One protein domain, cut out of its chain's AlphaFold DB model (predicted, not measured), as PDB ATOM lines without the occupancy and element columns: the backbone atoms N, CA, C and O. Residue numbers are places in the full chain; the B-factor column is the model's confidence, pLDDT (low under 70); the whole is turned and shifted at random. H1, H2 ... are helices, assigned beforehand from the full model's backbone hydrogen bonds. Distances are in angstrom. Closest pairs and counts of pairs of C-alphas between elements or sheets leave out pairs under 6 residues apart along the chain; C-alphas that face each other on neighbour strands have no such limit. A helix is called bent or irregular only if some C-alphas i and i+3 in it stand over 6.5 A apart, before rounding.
ATOM      1  N   GLU A   2      13.990 -42.575 -60.005       75.56
ATOM      2  CA  GLU A   2      13.306 -42.409 -58.701       75.56
ATOM      3  C   GLU A   2      13.951 -43.164 -57.523       75.56
ATOM      4  O   GLU A   2      14.079 -42.620 -56.431       75.56
ATOM      5  N   SER A   3      14.446 -44.391 -57.737       83.69
ATOM      6  CA  SER A   3      15.151 -45.168 -56.696       83.69
ATOM      7  C   SER A   3      16.434 -44.486 -56.190       83.69
ATOM      8  O   SER A   3      16.751 -44.543 -55.001       83.69
ATOM      9  N   LEU A   4      17.161 -43.809 -57.083       83.69
ATOM     10  CA  LEU A   4      18.390 -43.078 -56.757       83.69
ATOM     11  C   LEU A   4      18.069 -41.792 -55.987       83.69
ATOM     12  O   LEU A   4      18.712 -41.519 -54.977       83.69
ATOM     13  N   ILE A   5      17.020 -41.074 -56.399       87.44
ATOM     14  CA  ILE A   5      16.514 -39.878 -55.711       87.44
ATOM     15  C   ILE A   5      16.050 -40.229 -54.288       87.44
ATOM     16  O   ILE A   5      16.448 -39.568 -53.331       87.44
ATOM     17  N   ASN A   6      15.304 -41.326 -54.111       89.31
ATOM     18  CA  ASN A   6      14.867 -41.781 -52.787       89.31
ATOM     19  C   ASN A   6      16.035 -42.171 -51.867       89.31
ATOM     20  O   ASN A   6      16.009 -41.862 -50.674       89.31
ATOM     21  N   LYS A   7      17.082 -42.817 -52.399       90.94
ATOM     22  CA  LYS A   7      18.297 -43.123 -51.624       90.94
ATOM     23  C   LYS A   7      19.049 -41.855 -51.218       90.94
ATOM     24  O   LYS A   7      19.506 -41.773 -50.080       90.94
ATOM     25  N   LEU A   8      19.138 -40.869 -52.112       91.06
ATOM     26  CA  LEU A   8      19.810 -39.596 -51.844       91.06
ATOM     27  C   LEU A   8      19.076 -38.788 -50.762       91.06
ATOM     28  O   LEU A   8      19.704 -38.322 -49.812       91.06
ATOM     29  N   ASN A   9      17.744 -38.716 -50.844       91.31
ATOM     30  CA  ASN A   9      16.903 -38.071 -49.830       91.31
ATOM     31  C   ASN A   9      17.048 -38.752 -48.465       91.31
ATOM     32  O   ASN A   9      17.254 -38.084 -47.453       91.31
ATOM     33  N   LYS A  10      17.029 -40.092 -48.431       93.62
ATOM     34  CA  LYS A  10      17.222 -40.852 -47.190       93.62
ATOM     35  C   LYS A  10      18.613 -40.643 -46.588       93.62
ATOM     36  O   LYS A  10      18.737 -40.536 -45.372       93.62
ATOM     37  N   TRP A  11      19.654 -40.543 -47.417       93.25
ATOM     38  CA  TRP A  11      21.001 -40.209 -46.954       93.25
ATOM     39  C   TRP A  11      21.080 -38.793 -46.369       93.25
ATOM     40  O   TRP A  11      21.702 -38.599 -45.326       93.25
ATOM     41  N   HIS A  12      20.421 -37.810 -46.990       92.44
ATOM     42  CA  HIS A  12      20.354 -36.448 -46.456       92.44
ATOM     43  C   HIS A  12      19.656 -36.380 -45.097       92.44
ATOM     44  O   HIS A  12      20.182 -35.740 -44.187       92.44
ATOM     45  N   GLU A  13      18.536 -37.079 -44.928       94.62
ATOM     46  CA  GLU A  13      17.856 -37.157 -43.632       94.62
ATOM     47  C   GLU A  13      18.717 -37.857 -42.572       94.62
ATOM     48  O   GLU A  13      18.875 -37.339 -41.469       94.62
ATOM     49  N   LEU A  14      19.391 -38.962 -42.917       93.81
ATOM     50  CA  LEU A  14      20.331 -39.625 -42.002       93.81
ATOM     51  C   LEU A  14      21.514 -38.726 -41.616       93.81
ATOM     52  O   LEU A  14      21.958 -38.756 -40.470       93.81
ATOM     53  N   LYS A  15      22.021 -37.904 -42.542       94.12
ATOM     54  CA  LYS A  15      23.104 -36.952 -42.261       94.12
ATOM     55  C   LYS A  15      22.652 -35.850 -41.298       94.12
ATOM     56  O   LYS A  15      23.403 -35.509 -40.385       94.12
ATOM     57  N   LYS A  16      21.434 -35.321 -41.473       94.25
ATOM     58  CA  LYS A  16      20.833 -34.356 -40.535       94.25
ATOM     59  C   LYS A  16      20.652 -34.976 -39.150       94.25
ATOM     60  O   LYS A  16      21.035 -34.364 -38.156       94.25
ATOM     61  N   GLU A  17      20.136 -36.201 -39.094       93.75
ATOM     62  CA  GLU A  17      19.907 -36.920 -37.841       93.75
ATOM     63  C   GLU A  17      21.220 -37.226 -37.109       93.75
ATOM     64  O   GLU A  17      21.339 -36.991 -35.908       93.75
ATOM     65  N   HIS A  18      22.255 -37.659 -37.831       92.19
ATOM     66  CA  HIS A  18      23.576 -37.898 -37.254       92.19
ATOM     67  C   HIS A  18      24.201 -36.617 -36.685       92.19
ATOM     68  O   HIS A  18      24.704 -36.625 -35.561       92.19
ATOM     69  N   ALA A  19      24.118 -35.498 -37.415       91.62
ATOM     70  CA  ALA A  19      24.591 -34.203 -36.928       91.62
ATOM     71  C   ALA A  19      23.835 -33.754 -35.664       91.62
ATOM     72  O   ALA A  19      24.451 -33.253 -34.721       91.62
ATOM     73  N   ARG A  20      22.516 -33.991 -35.607       92.44
ATOM     74  CA  ARG A  20      21.687 -33.728 -34.422       92.44
ATOM     75  C   ARG A  20      22.135 -34.557 -33.217       92.44
ATOM     76  O   ARG A  20      22.305 -34.000 -32.136       92.44
ATOM     77  N   LEU A  21      22.368 -35.857 -33.400       93.06
ATOM     78  CA  LEU A  21      22.811 -36.755 -32.328       93.06
ATOM     79  C   LEU A  21      24.202 -36.390 -31.797       93.06
ATOM     80  O   LEU A  21      24.407 -36.402 -30.583       93.06
ATOM     81  N   ILE A  22      25.143 -36.022 -32.675       92.06
ATOM     82  CA  ILE A  22      26.471 -35.533 -32.262       92.06
ATOM     83  C   ILE A  22      26.329 -34.265 -31.420       92.06
ATOM     84  O   ILE A  22      26.930 -34.172 -30.350       92.06
ATOM     85  N   ARG A  23      25.502 -33.312 -31.865       89.38
ATOM     86  CA  ARG A  23      25.260 -32.069 -31.127       89.38
ATOM     87  C   ARG A  23      24.671 -32.338 -29.738       89.38
ATOM     88  O   ARG A  23      25.210 -31.838 -28.760       89.38
ATOM     89  N   GLN A  24      23.643 -33.182 -29.641       90.62
ATOM     90  CA  GLN A  24      23.017 -33.558 -28.364       90.62
ATOM     91  C   GLN A  24      23.954 -34.325 -27.429       90.62
ATOM     92  O   GLN A  24      23.820 -34.256 -26.208       90.62
ATOM     93  N   ARG A  25      24.873 -35.121 -27.986       92.06
ATOM     94  CA  ARG A  25      25.909 -35.786 -27.195       92.06
ATOM     95  C   ARG A  25      26.876 -34.755 -26.621       92.06
ATOM     96  O   ARG A  25      27.121 -34.788 -25.422       92.06
ATOM     97  N   ARG A  26      27.364 -33.824 -27.448       91.69
ATOM     98  CA  ARG A  26      28.266 -32.761 -26.990       91.69
ATOM     99  C   ARG A  26      27.600 -31.864 -25.951       91.69
ATOM    100  O   ARG A  26      28.230 -31.554 -24.957       91.69
ATOM    101  N   GLU A  27      26.336 -31.488 -26.141       92.00
ATOM    102  CA  GLU A  27      25.575 -30.697 -25.161       92.00
ATOM    103  C   GLU A  27      25.522 -31.388 -23.789       92.00
ATOM    104  O   GLU A  27      25.846 -30.755 -22.791       92.00
ATOM    105  N   ARG A  28      25.238 -32.699 -23.741       92.06
ATOM    106  CA  ARG A  28      25.258 -33.473 -22.486       92.06
ATOM    107  C   ARG A  28      26.644 -33.563 -21.849       92.06
ATOM    108  O   ARG A  28      26.768 -33.378 -20.646       92.06
ATOM    109  N   GLU A  29      27.683 -33.807 -22.649       92.81
ATOM    110  CA  GLU A  29      29.070 -33.819 -22.159       92.81
ATOM    111  C   GLU A  29      29.454 -32.459 -21.545       92.81
ATOM    112  O   GLU A  29      30.082 -32.406 -20.490       92.81
ATOM    113  N   ILE A  30      29.048 -31.350 -22.173       93.50
ATOM    114  CA  ILE A  30      29.294 -30.002 -21.650       93.50
ATOM    115  C   ILE A  30      28.489 -29.733 -20.376       93.50
ATOM    116  O   ILE A  30      29.033 -29.145 -19.446       93.50
ATOM    117  N   GLU A  31      27.231 -30.169 -20.293       92.81
ATOM    118  CA  GLU A  31      26.423 -30.037 -19.073       92.81
ATOM    119  C   GLU A  31      27.066 -30.762 -17.881       92.81
ATOM    120  O   GLU A  31      27.169 -30.181 -16.799       92.81
ATOM    121  N   GLU A  32      27.570 -31.982 -18.081       93.06
ATOM    122  CA  GLU A  32      28.288 -32.741 -17.048       93.06
ATOM    123  C   GLU A  32      29.565 -32.019 -16.592       93.06
ATOM    124  O   GLU A  32      29.809 -31.886 -15.391       93.06
ATOM    125  N   ILE A  33      30.349 -31.494 -17.539       94.19
ATOM    126  CA  ILE A  33      31.566 -30.729 -17.237       94.19
ATOM    127  C   ILE A  33      31.232 -29.436 -16.482       94.19
ATOM    128  O   ILE A  33      31.907 -29.098 -15.511       94.19
ATOM    129  N   VAL A  34      30.188 -28.710 -16.893       94.25
ATOM    130  CA  VAL A  34      29.751 -27.474 -16.226       94.25
ATOM    131  C   VAL A  34      29.288 -27.752 -14.797       94.25
ATOM    132  O   VAL A  34      29.602 -26.974 -13.896       94.25
ATOM    133  N   GLU A  35      28.572 -28.851 -14.559       93.75
ATOM    134  CA  GLU A  35      28.191 -29.239 -13.200       93.75
ATOM    135  C   GLU A  35      29.394 -29.623 -12.340       93.75
ATOM    136  O   GLU A  35      29.455 -29.254 -11.165       93.75
ATOM    137  N   GLU A  36      30.393 -30.291 -12.912       95.00
ATOM    138  CA  GLU A  36      31.637 -30.569 -12.196       95.00
ATOM    139  C   GLU A  36      32.387 -29.278 -11.845       95.00
ATOM    140  O   GLU A  36      32.745 -29.065 -10.689       95.00
ATOM    141  N   ILE A  37      32.515 -28.355 -12.800       94.94
ATOM    142  CA  ILE A  37      33.087 -27.018 -12.595       94.94
ATOM    143  C   ILE A  37      32.372 -26.261 -11.475       94.94
ATOM    144  O   ILE A  37      33.017 -25.584 -10.676       94.94
ATOM    145  N   ARG A  38      31.039 -26.342 -11.392       94.06
ATOM    146  CA  ARG A  38      30.275 -25.676 -10.326       94.06
ATOM    147  C   ARG A  38      30.610 -26.245  -8.950       94.06
ATOM    148  O   ARG A  38      30.726 -25.474  -7.995       94.06
ATOM    149  N   LYS A  39      30.794 -27.564  -8.849       94.12
ATOM    150  CA  LYS A  39      31.170 -28.248  -7.601       94.12
ATOM    151  C   LYS A  39      32.601 -27.926  -7.185       94.12
ATOM    152  O   LYS A  39      32.835 -27.594  -6.024       94.12
ATOM    153  N   THR A  40      33.545 -27.998  -8.119       95.38
ATOM    154  CA  THR A  40      34.976 -27.759  -7.866       95.38
ATOM    155  C   THR A  40      35.325 -26.275  -7.812       95.38
ATOM    156  O   THR A  40      36.342 -25.892  -7.235       95.38
ATOM    157  N   ARG A  41      34.452 -25.423  -8.359       94.25
ATOM    158  CA  ARG A  41      34.628 -23.974  -8.517       94.25
ATOM    159  C   ARG A  41      35.844 -23.638  -9.387       94.25
ATOM    160  O   ARG A  41      36.508 -22.619  -9.169       94.25
ATOM    161  N   ASP A  42      36.129 -24.484 -10.371       95.19
ATOM    162  CA  ASP A  42      37.257 -24.335 -11.284       95.19
ATOM    163  C   ASP A  42      36.913 -23.395 -12.453       95.19
ATOM    164  O   ASP A  42      36.418 -23.791 -13.510       95.19
ATOM    165  N   VAL A  43      37.153 -22.100 -12.245       95.50
ATOM    166  CA  VAL A  43      36.868 -21.073 -13.257       95.50
ATOM    167  C   VAL A  43      37.855 -21.137 -14.433       95.50
ATOM    168  O   VAL A  43      37.514 -20.703 -15.530       95.50
ATOM    169  N   GLU A  44      39.053 -21.694 -14.249       95.06
ATOM    170  CA  GLU A  44      40.016 -21.855 -15.345       95.06
ATOM    171  C   GLU A  44      39.542 -22.932 -16.318       95.06
ATOM    172  O   GLU A  44      39.510 -22.709 -17.532       95.06
ATOM    173  N   MET A  45      39.065 -24.059 -15.784       94.94
ATOM    174  CA  MET A  45      38.413 -25.094 -16.578       94.94
ATOM    175  C   MET A  45      37.168 -24.544 -17.291       94.94
ATOM    176  O   MET A  45      36.958 -24.838 -18.471       94.94
ATOM    177  N   LEU A  46      36.382 -23.685 -16.626       96.38
ATOM    178  CA  LEU A  46      35.247 -23.008 -17.262       96.38
ATOM    179  C   LEU A  46      35.665 -22.153 -18.452       96.38
ATOM    180  O   LEU A  46      35.043 -22.243 -19.509       96.38
ATOM    181  N   LEU A  47      36.712 -21.343 -18.297       96.06
ATOM    182  CA  LEU A  47      37.218 -20.502 -19.377       96.06
ATOM    183  C   LEU A  47      37.645 -21.351 -20.585       96.06
ATOM    184  O   LEU A  47      37.331 -20.997 -21.723       96.06
ATOM    185  N   GLY A  48      38.296 -22.493 -20.343       95.06
ATOM    186  CA  GLY A  48      38.685 -23.437 -21.394       95.06
ATOM    187  C   GLY A  48      37.493 -23.999 -22.175       95.06
ATOM    188  O   GLY A  48      37.530 -24.063 -23.405       95.06
ATOM    189  N   ILE A  49      36.407 -24.351 -21.483       94.81
ATOM    190  CA  ILE A  49      35.179 -24.827 -22.133       94.81
ATOM    191  C   ILE A  49      34.487 -23.699 -22.899       94.81
ATOM    192  O   ILE A  49      34.118 -23.881 -24.058       94.81
ATOM    193  N   LEU A  50      34.366 -22.513 -22.303       95.06
ATOM    194  CA  LEU A  50      33.741 -21.359 -22.952       95.06
ATOM    195  C   LEU A  50      34.463 -20.943 -24.240       95.06
ATOM    196  O   LEU A  50      33.812 -20.493 -25.177       95.06
ATOM    197  N   ALA A  51      35.778 -21.142 -24.335       91.81
ATOM    198  CA  ALA A  51      36.531 -20.855 -25.555       91.81
ATOM    199  C   ALA A  51      36.112 -21.715 -26.766       91.81
ATOM    200  O   ALA A  51      36.384 -21.334 -27.903       91.81
ATOM    201  N   THR A  52      35.469 -22.866 -26.543       91.50
ATOM    202  CA  THR A  52      35.125 -23.833 -27.603       91.50
ATOM    203  C   THR A  52      33.628 -24.112 -27.723       91.50
ATOM    204  O   THR A  52      33.141 -24.364 -28.824       91.50
ATOM    205  N   ASP A  53      32.886 -24.034 -26.619       92.38
ATOM    206  CA  ASP A  53      31.496 -24.480 -26.514       92.38
ATOM    207  C   ASP A  53      30.598 -23.467 -25.772       92.38
ATOM    208  O   ASP A  53      29.625 -23.852 -25.121       92.38
ATOM    209  N   SER A  54      30.888 -22.162 -25.872       91.44
ATOM    210  CA  SER A  54      30.116 -21.108 -25.184       91.44
ATOM    211  C   SER A  54      28.608 -21.163 -25.447       91.44
ATOM    212  O   SER A  54      27.823 -20.934 -24.530       91.44
ATOM    213  N   ASP A  55      28.188 -21.538 -26.659       87.50
ATOM    214  CA  ASP A  55      26.781 -21.656 -27.062       87.50
ATOM    215  C   ASP A  55      26.002 -22.736 -26.286       87.50
ATOM    216  O   ASP A  55      24.769 -22.704 -26.221       87.50
ATOM    217  N   LYS A  56      26.720 -23.691 -25.684       87.94
ATOM    218  CA  LYS A  56      26.163 -24.827 -24.933       87.94
ATOM    219  C   LYS A  56      26.171 -24.580 -23.424       87.94
ATOM    220  O   LYS A  56      25.466 -25.262 -22.686       87.94
ATOM    221  N   CYS A  57      26.913 -23.581 -22.957       88.88
ATOM    222  CA  CYS A  57      27.055 -23.253 -21.546       88.88
ATOM    223  C   CYS A  57      25.920 -22.337 -21.055       88.88
ATOM    224  O   CYS A  57      25.958 -21.123 -21.239       88.88
ATOM    225  N   LYS A  58      24.905 -22.906 -20.389       85.25
ATOM    226  CA  LYS A  58      23.723 -22.162 -19.910       85.25
ATOM    227  C   LYS A  58      23.709 -21.960 -18.392       85.25
ATOM    228  O   LYS A  58      24.258 -22.746 -17.625       85.25
ATOM    229  N   GLY A  59      23.035 -20.895 -17.948       87.31
ATOM    230  CA  GLY A  59      22.766 -20.638 -16.527       87.31
ATOM    231  C   GLY A  59      24.010 -20.340 -15.682       87.31
ATOM    232  O   GLY A  59      24.025 -20.627 -14.489       87.31
ATOM    233  N   LEU A  60      25.077 -19.815 -16.285       93.75
ATOM    234  CA  LEU A  60      26.342 -19.542 -15.593       93.75
ATOM    235  C   LEU A  60      26.387 -18.193 -14.871       93.75
ATOM    236  O   LEU A  60      27.270 -17.989 -14.045       93.75
ATOM    237  N   GLU A  61      25.445 -17.292 -15.138       92.75
ATOM    238  CA  GLU A  61      25.442 -15.940 -14.574       92.75
ATOM    239  C   GLU A  61      25.477 -15.941 -13.037       92.75
ATOM    240  O   GLU A  61      26.359 -15.331 -12.438       92.75
ATOM    241  N   GLY A  62      24.584 -16.694 -12.383       93.19
ATOM    242  CA  GLY A  62      24.548 -16.778 -10.917       93.19
ATOM    243  C   GLY A  62      25.826 -17.370 -10.309       93.19
ATOM    244  O   GLY A  62      26.286 -16.919  -9.254       93.19
ATOM    245  N   PHE A  63      26.438 -18.336 -11.001       95.25
ATOM    246  CA  PHE A  63      27.721 -18.919 -10.610       95.25
ATOM    247  C   PHE A  63      28.846 -17.881 -10.710       95.25
ATOM    248  O   PHE A  63      29.524 -17.616  -9.718       95.25
ATOM    249  N   LEU A  64      28.998 -17.233 -11.869       95.56
ATOM    250  CA  LEU A  64      30.033 -16.224 -12.105       95.56
ATOM    251  C   LEU A  64      29.869 -15.001 -11.196       95.56
ATOM    252  O   LEU A  64      30.860 -14.497 -10.680       95.56
ATOM    253  N   SER A  65      28.637 -14.565 -10.926       94.69
ATOM    254  CA  SER A  65      28.334 -13.485  -9.977       94.69
ATOM    255  C   SER A  65      28.807 -13.821  -8.558       94.69
ATOM    256  O   SER A  65      29.464 -13.017  -7.889       94.69
ATOM    257  N   THR A  66      28.540 -15.051  -8.110       95.38
ATOM    258  CA  THR A  66      28.977 -15.546  -6.798       95.38
ATOM    259  C   THR A  66      30.497 -15.656  -6.721       95.38
ATOM    260  O   THR A  66      31.106 -15.234  -5.733       95.38
ATOM    261  N   GLU A  67      31.130 -16.192  -7.761       95.81
ATOM    262  CA  GLU A  67      32.584 -16.315  -7.817       95.81
ATOM    263  C   GLU A  67      33.276 -14.957  -7.907       95.81
ATOM    264  O   GLU A  67      34.311 -14.776  -7.264       95.81
ATOM    265  N   LEU A  68      32.700 -13.982  -8.619       95.25
ATOM    266  CA  LEU A  68      33.252 -12.631  -8.701       95.25
ATOM    267  C   LEU A  68      33.250 -11.974  -7.320       95.25
ATOM    268  O   LEU A  68      34.290 -11.511  -6.862       95.25
ATOM    269  N   ARG A  69      32.113 -12.025  -6.613       94.94
ATOM    270  CA  ARG A  69      31.978 -11.521  -5.235       94.94
ATOM    271  C   ARG A  69      33.004 -12.131  -4.291       94.94
ATOM    272  O   ARG A  69      33.641 -11.420  -3.518       94.94
ATOM    273  N   ARG A  70      33.178 -13.453  -4.356       94.75
ATOM    274  CA  ARG A  70      34.152 -14.162  -3.513       94.75
ATOM    275  C   ARG A  70      35.578 -13.760  -3.873       94.75
ATOM    276  O   ARG A  70      36.369 -13.497  -2.977       94.75
ATOM    277  N   SER A  71      35.891 -13.658  -5.161       94.56
ATOM    278  CA  SER A  71      37.232 -13.289  -5.632       94.56
ATOM    279  C   SER A  71      37.590 -11.842  -5.289       94.56
ATOM    280  O   SER A  71      38.731 -11.588  -4.911       94.56
ATOM    281  N   ILE A  72      36.613 -10.928  -5.328       93.38
ATOM    282  CA  ILE A  72      36.719  -9.563  -4.791       93.38
ATOM    283  C   ILE A  72      37.032  -9.606  -3.291       93.38
ATOM    284  O   ILE A  72      38.018  -9.016  -2.857       93.38
ATOM    285  N   GLY A  73      36.267 -10.378  -2.508       90.69
ATOM    286  CA  GLY A  73      36.490 -10.522  -1.063       90.69
ATOM    287  C   GLY A  73      37.879 -11.059  -0.692       90.69
ATOM    288  O   GLY A  73      38.449 -10.642   0.313       90.69
ATOM    289  N   PHE A  74      38.454 -11.939  -1.518       91.88
ATOM    290  CA  PHE A  74      39.823 -12.449  -1.352       91.88
ATOM    291  C   PHE A  74      40.900 -11.605  -2.048       91.88
ATOM    292  O   PHE A  74      42.081 -11.921  -1.935       91.88
ATOM    293  N   ASN A  75      40.512 -10.556  -2.777       90.56
ATOM    294  CA  ASN A  75      41.393  -9.748  -3.614       90.56
ATOM    295  C   ASN A  75      42.283 -10.580  -4.568       90.56
ATOM    296  O   ASN A  75      43.470 -10.300  -4.734       90.56
ATOM    297  N   SER A  76      41.720 -11.617  -5.194       92.25
ATOM    298  CA  SER A  76      42.446 -12.470  -6.145       92.25
ATOM    299  C   SER A  76      42.347 -11.894  -7.556       92.25
ATOM    300  O   SER A  76      41.391 -12.163  -8.285       92.25
ATOM    301  N   LYS A  77      43.335 -11.079  -7.930       92.00
ATOM    302  CA  LYS A  77      43.390 -10.367  -9.215       92.00
ATOM    303  C   LYS A  77      43.293 -11.316 -10.414       92.00
ATOM    304  O   LYS A  77      42.500 -11.085 -11.321       92.00
ATOM    305  N   GLU A  78      44.060 -12.401 -10.402       92.94
ATOM    306  CA  GLU A  78      44.105 -13.390 -11.483       92.94
ATOM    307  C   GLU A  78      42.735 -14.046 -11.664       92.94
ATOM    308  O   GLU A  78      42.204 -14.105 -12.772       92.94
ATOM    309  N   ARG A  79      42.111 -14.459 -10.554       94.75
ATOM    310  CA  ARG A  79      40.789 -15.087 -10.578       94.75
ATOM    311  C   ARG A  79      39.703 -14.116 -11.033       94.75
ATOM    312  O   ARG A  79      38.842 -14.512 -11.813       94.75
ATOM    313  N   ILE A  80      39.755 -12.855 -10.595       94.81
ATOM    314  CA  ILE A  80      38.855 -11.791 -11.066       94.81
ATOM    315  C   ILE A  80      38.941 -11.655 -12.593       94.81
ATOM    316  O   ILE A  80      37.909 -11.716 -13.258       94.81
ATOM    317  N   ASN A  81      40.150 -11.560 -13.156       93.50
ATOM    318  CA  ASN A  81      40.342 -11.474 -14.607       93.50
ATOM    319  C   ASN A  81      39.764 -12.685 -15.347       93.50
ATOM    320  O   ASN A  81      39.102 -12.522 -16.371       93.50
ATOM    321  N   THR A  82      39.996 -13.900 -14.846       95.38
ATOM    322  CA  THR A  82      39.442 -15.122 -15.448       95.38
ATOM    323  C   THR A  82      37.913 -15.099 -15.433       95.38
ATOM    324  O   THR A  82      37.281 -15.441 -16.430       95.38
ATOM    325  N   ILE A  83      37.297 -14.627 -14.347       95.62
ATOM    326  CA  ILE A  83      35.838 -14.493 -14.257       95.62
ATOM    327  C   ILE A  83      35.315 -13.457 -15.258       95.62
ATOM    328  O   ILE A  83      34.351 -13.745 -15.966       95.62
ATOM    329  N   ILE A  84      35.956 -12.289 -15.367       94.88
ATOM    330  CA  ILE A  84      35.570 -11.255 -16.341       94.88
ATOM    331  C   ILE A  84      35.677 -11.798 -17.771       94.88
ATOM    332  O   ILE A  84      34.750 -11.614 -18.558       94.88
ATOM    333  N   LYS A  85      36.747 -12.541 -18.096       95.00
ATOM    334  CA  LYS A  85      36.906 -13.237 -19.387       95.00
ATOM    335  C   LYS A  85      35.709 -14.147 -19.679       95.00
ATOM    336  O   LYS A  85      35.120 -14.053 -20.755       95.00
ATOM    337  N   CYS A  86      35.301 -14.971 -18.711       95.06
ATOM    338  CA  CYS A  86      34.120 -15.828 -18.839       95.06
ATOM    339  C   CYS A  86      32.832 -15.020 -19.071       95.06
ATOM    340  O   CYS A  86      32.049 -15.360 -19.956       95.06
ATOM    341  N   MET A  87      32.619 -13.940 -18.309       94.12
ATOM    342  CA  MET A  87      31.444 -13.069 -18.451       94.12
ATOM    343  C   MET A  87      31.379 -12.415 -19.840       94.12
ATOM    344  O   MET A  87      30.304 -12.360 -20.434       94.12
ATOM    345  N   CYS A  88      32.527 -11.993 -20.383       92.62
ATOM    346  CA  CYS A  88      32.626 -11.405 -21.720       92.62
ATOM    347  C   CYS A  88      32.263 -12.403 -22.820       92.62
ATOM    348  O   CYS A  88      31.493 -12.068 -23.715       92.62
ATOM    349  N   ILE A  89      32.787 -13.634 -22.751       93.62
ATOM    350  CA  ILE A  89      32.485 -14.686 -23.738       93.62
ATOM    351  C   ILE A  89      30.985 -15.002 -23.761       93.62
ATOM    352  O   ILE A  89      30.418 -15.258 -24.820       93.62
ATOM    353  N   LEU A  90      30.341 -14.966 -22.594       92.00
ATOM    354  CA  LEU A  90      28.910 -15.219 -22.442       92.00
ATOM    355  C   LEU A  90      28.025 -14.011 -22.784       92.00
ATOM    356  O   LEU A  90      26.805 -14.157 -22.800       92.00
ATOM    357  N   GLY A  91      28.607 -12.835 -23.042       89.50
ATOM    358  CA  GLY A  91      27.859 -11.617 -23.353       89.50
ATOM    359  C   GLY A  91      26.950 -11.147 -22.215       89.50
ATOM    360  O   GLY A  91      25.858 -10.646 -22.479       89.50
ATOM    361  N   LEU A  92      27.362 -11.346 -20.958       89.75
ATOM    362  CA  LEU A  92      26.572 -10.933 -19.794       89.75
ATOM    363  C   LEU A  92      26.553  -9.406 -19.641       89.75
ATOM    364  O   LEU A  92      27.516  -8.725 -19.990       89.75
TER     365      LEU A  92
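AT A GLANCE: This is residues 2 to 92 of the 256 residues of an uncharacterized protein of Encephalitozoon hellem (strain ATCC 50504) (UniProt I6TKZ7). One long helix, H1, reaches out from a small head of three short helices, like a handle: its residues 2 to 22 stick out free, and the later part of H1 lies in the head. There H2 folds back along H1, H4 lies side by side with H2, and H3 packs on H4. The printed part has 91 residues with four named helices, in the order H1, H2, H3, H4, and no named strand; the class is all helix. The whole is extended, with a radius of gyration of the C-alphas of 19.2 A and spans of 70 by 22 by 17 A, the free arm of H1 making much of the length.

HOW THE PARTS SIT: The longest helix, H1, residues 2 to 40, and H2, residues 43 to 56, form a helical hairpin. They touch, with residues 27 to 37 of H1 alone, at a shallow tilt of 26 degrees, opposite ways; their closest C-alphas, of Glu 27 and Lys 56, are 5.9 A apart. H2 touches H4, residues 77 to 89, at a shallow tilt of 2 degrees, the same way; their closest C-alphas are those of Leu 47 and Cys 86, 5.6 A apart. H4 and H3, residues 61 to 73, form a second helical hairpin: they touch at a shallow tilt of 19 degrees, opposite ways, and their closest C-alphas, of Ser 71 and Ile 80, are 5.9 A apart. The helix packing is mostly aligned, the three pairs that touch being at a shallow tilt. H1 and H3 are close but not clearly touching, with the C-alphas of Arg 38 and Phe 63 7.2 A apart. H1 and H4 are apart, and H2 and H3 are only just apart, with their closest C-alphas at 8.4 A. Every O i to N i+4 pair is within hydrogen-bond range in H1, H3 and H4, and 7 of 10 are in H2.

IN THESE COORDINATES: H1 begins at C-alpha 2, at (13.306, -42.409, -58.701), and ends at C-alpha 40, at (34.976, -27.759, -7.866), 57.2 A away. H2 measures 16.3 A from first to last C-alpha and is irregular: C-alphas 52 and 55 are 8.6 A apart. H3 measures 18.3 A. H4 measures 18.7 A and ends at C-alpha 89, at (32.485, -14.686, -23.738).

THE WHOLE: The two C-alphas farthest apart are those of Glu 2 and Asn 75, at 69.9 A. Without residues 2 to 22, the body has 70 residues and spans 39 by 23 by 18 A. The three links between the helices are tight, and the printed part has no cut. The mean pLDDT of the printed part is 92.6, and no printed residue is under 70.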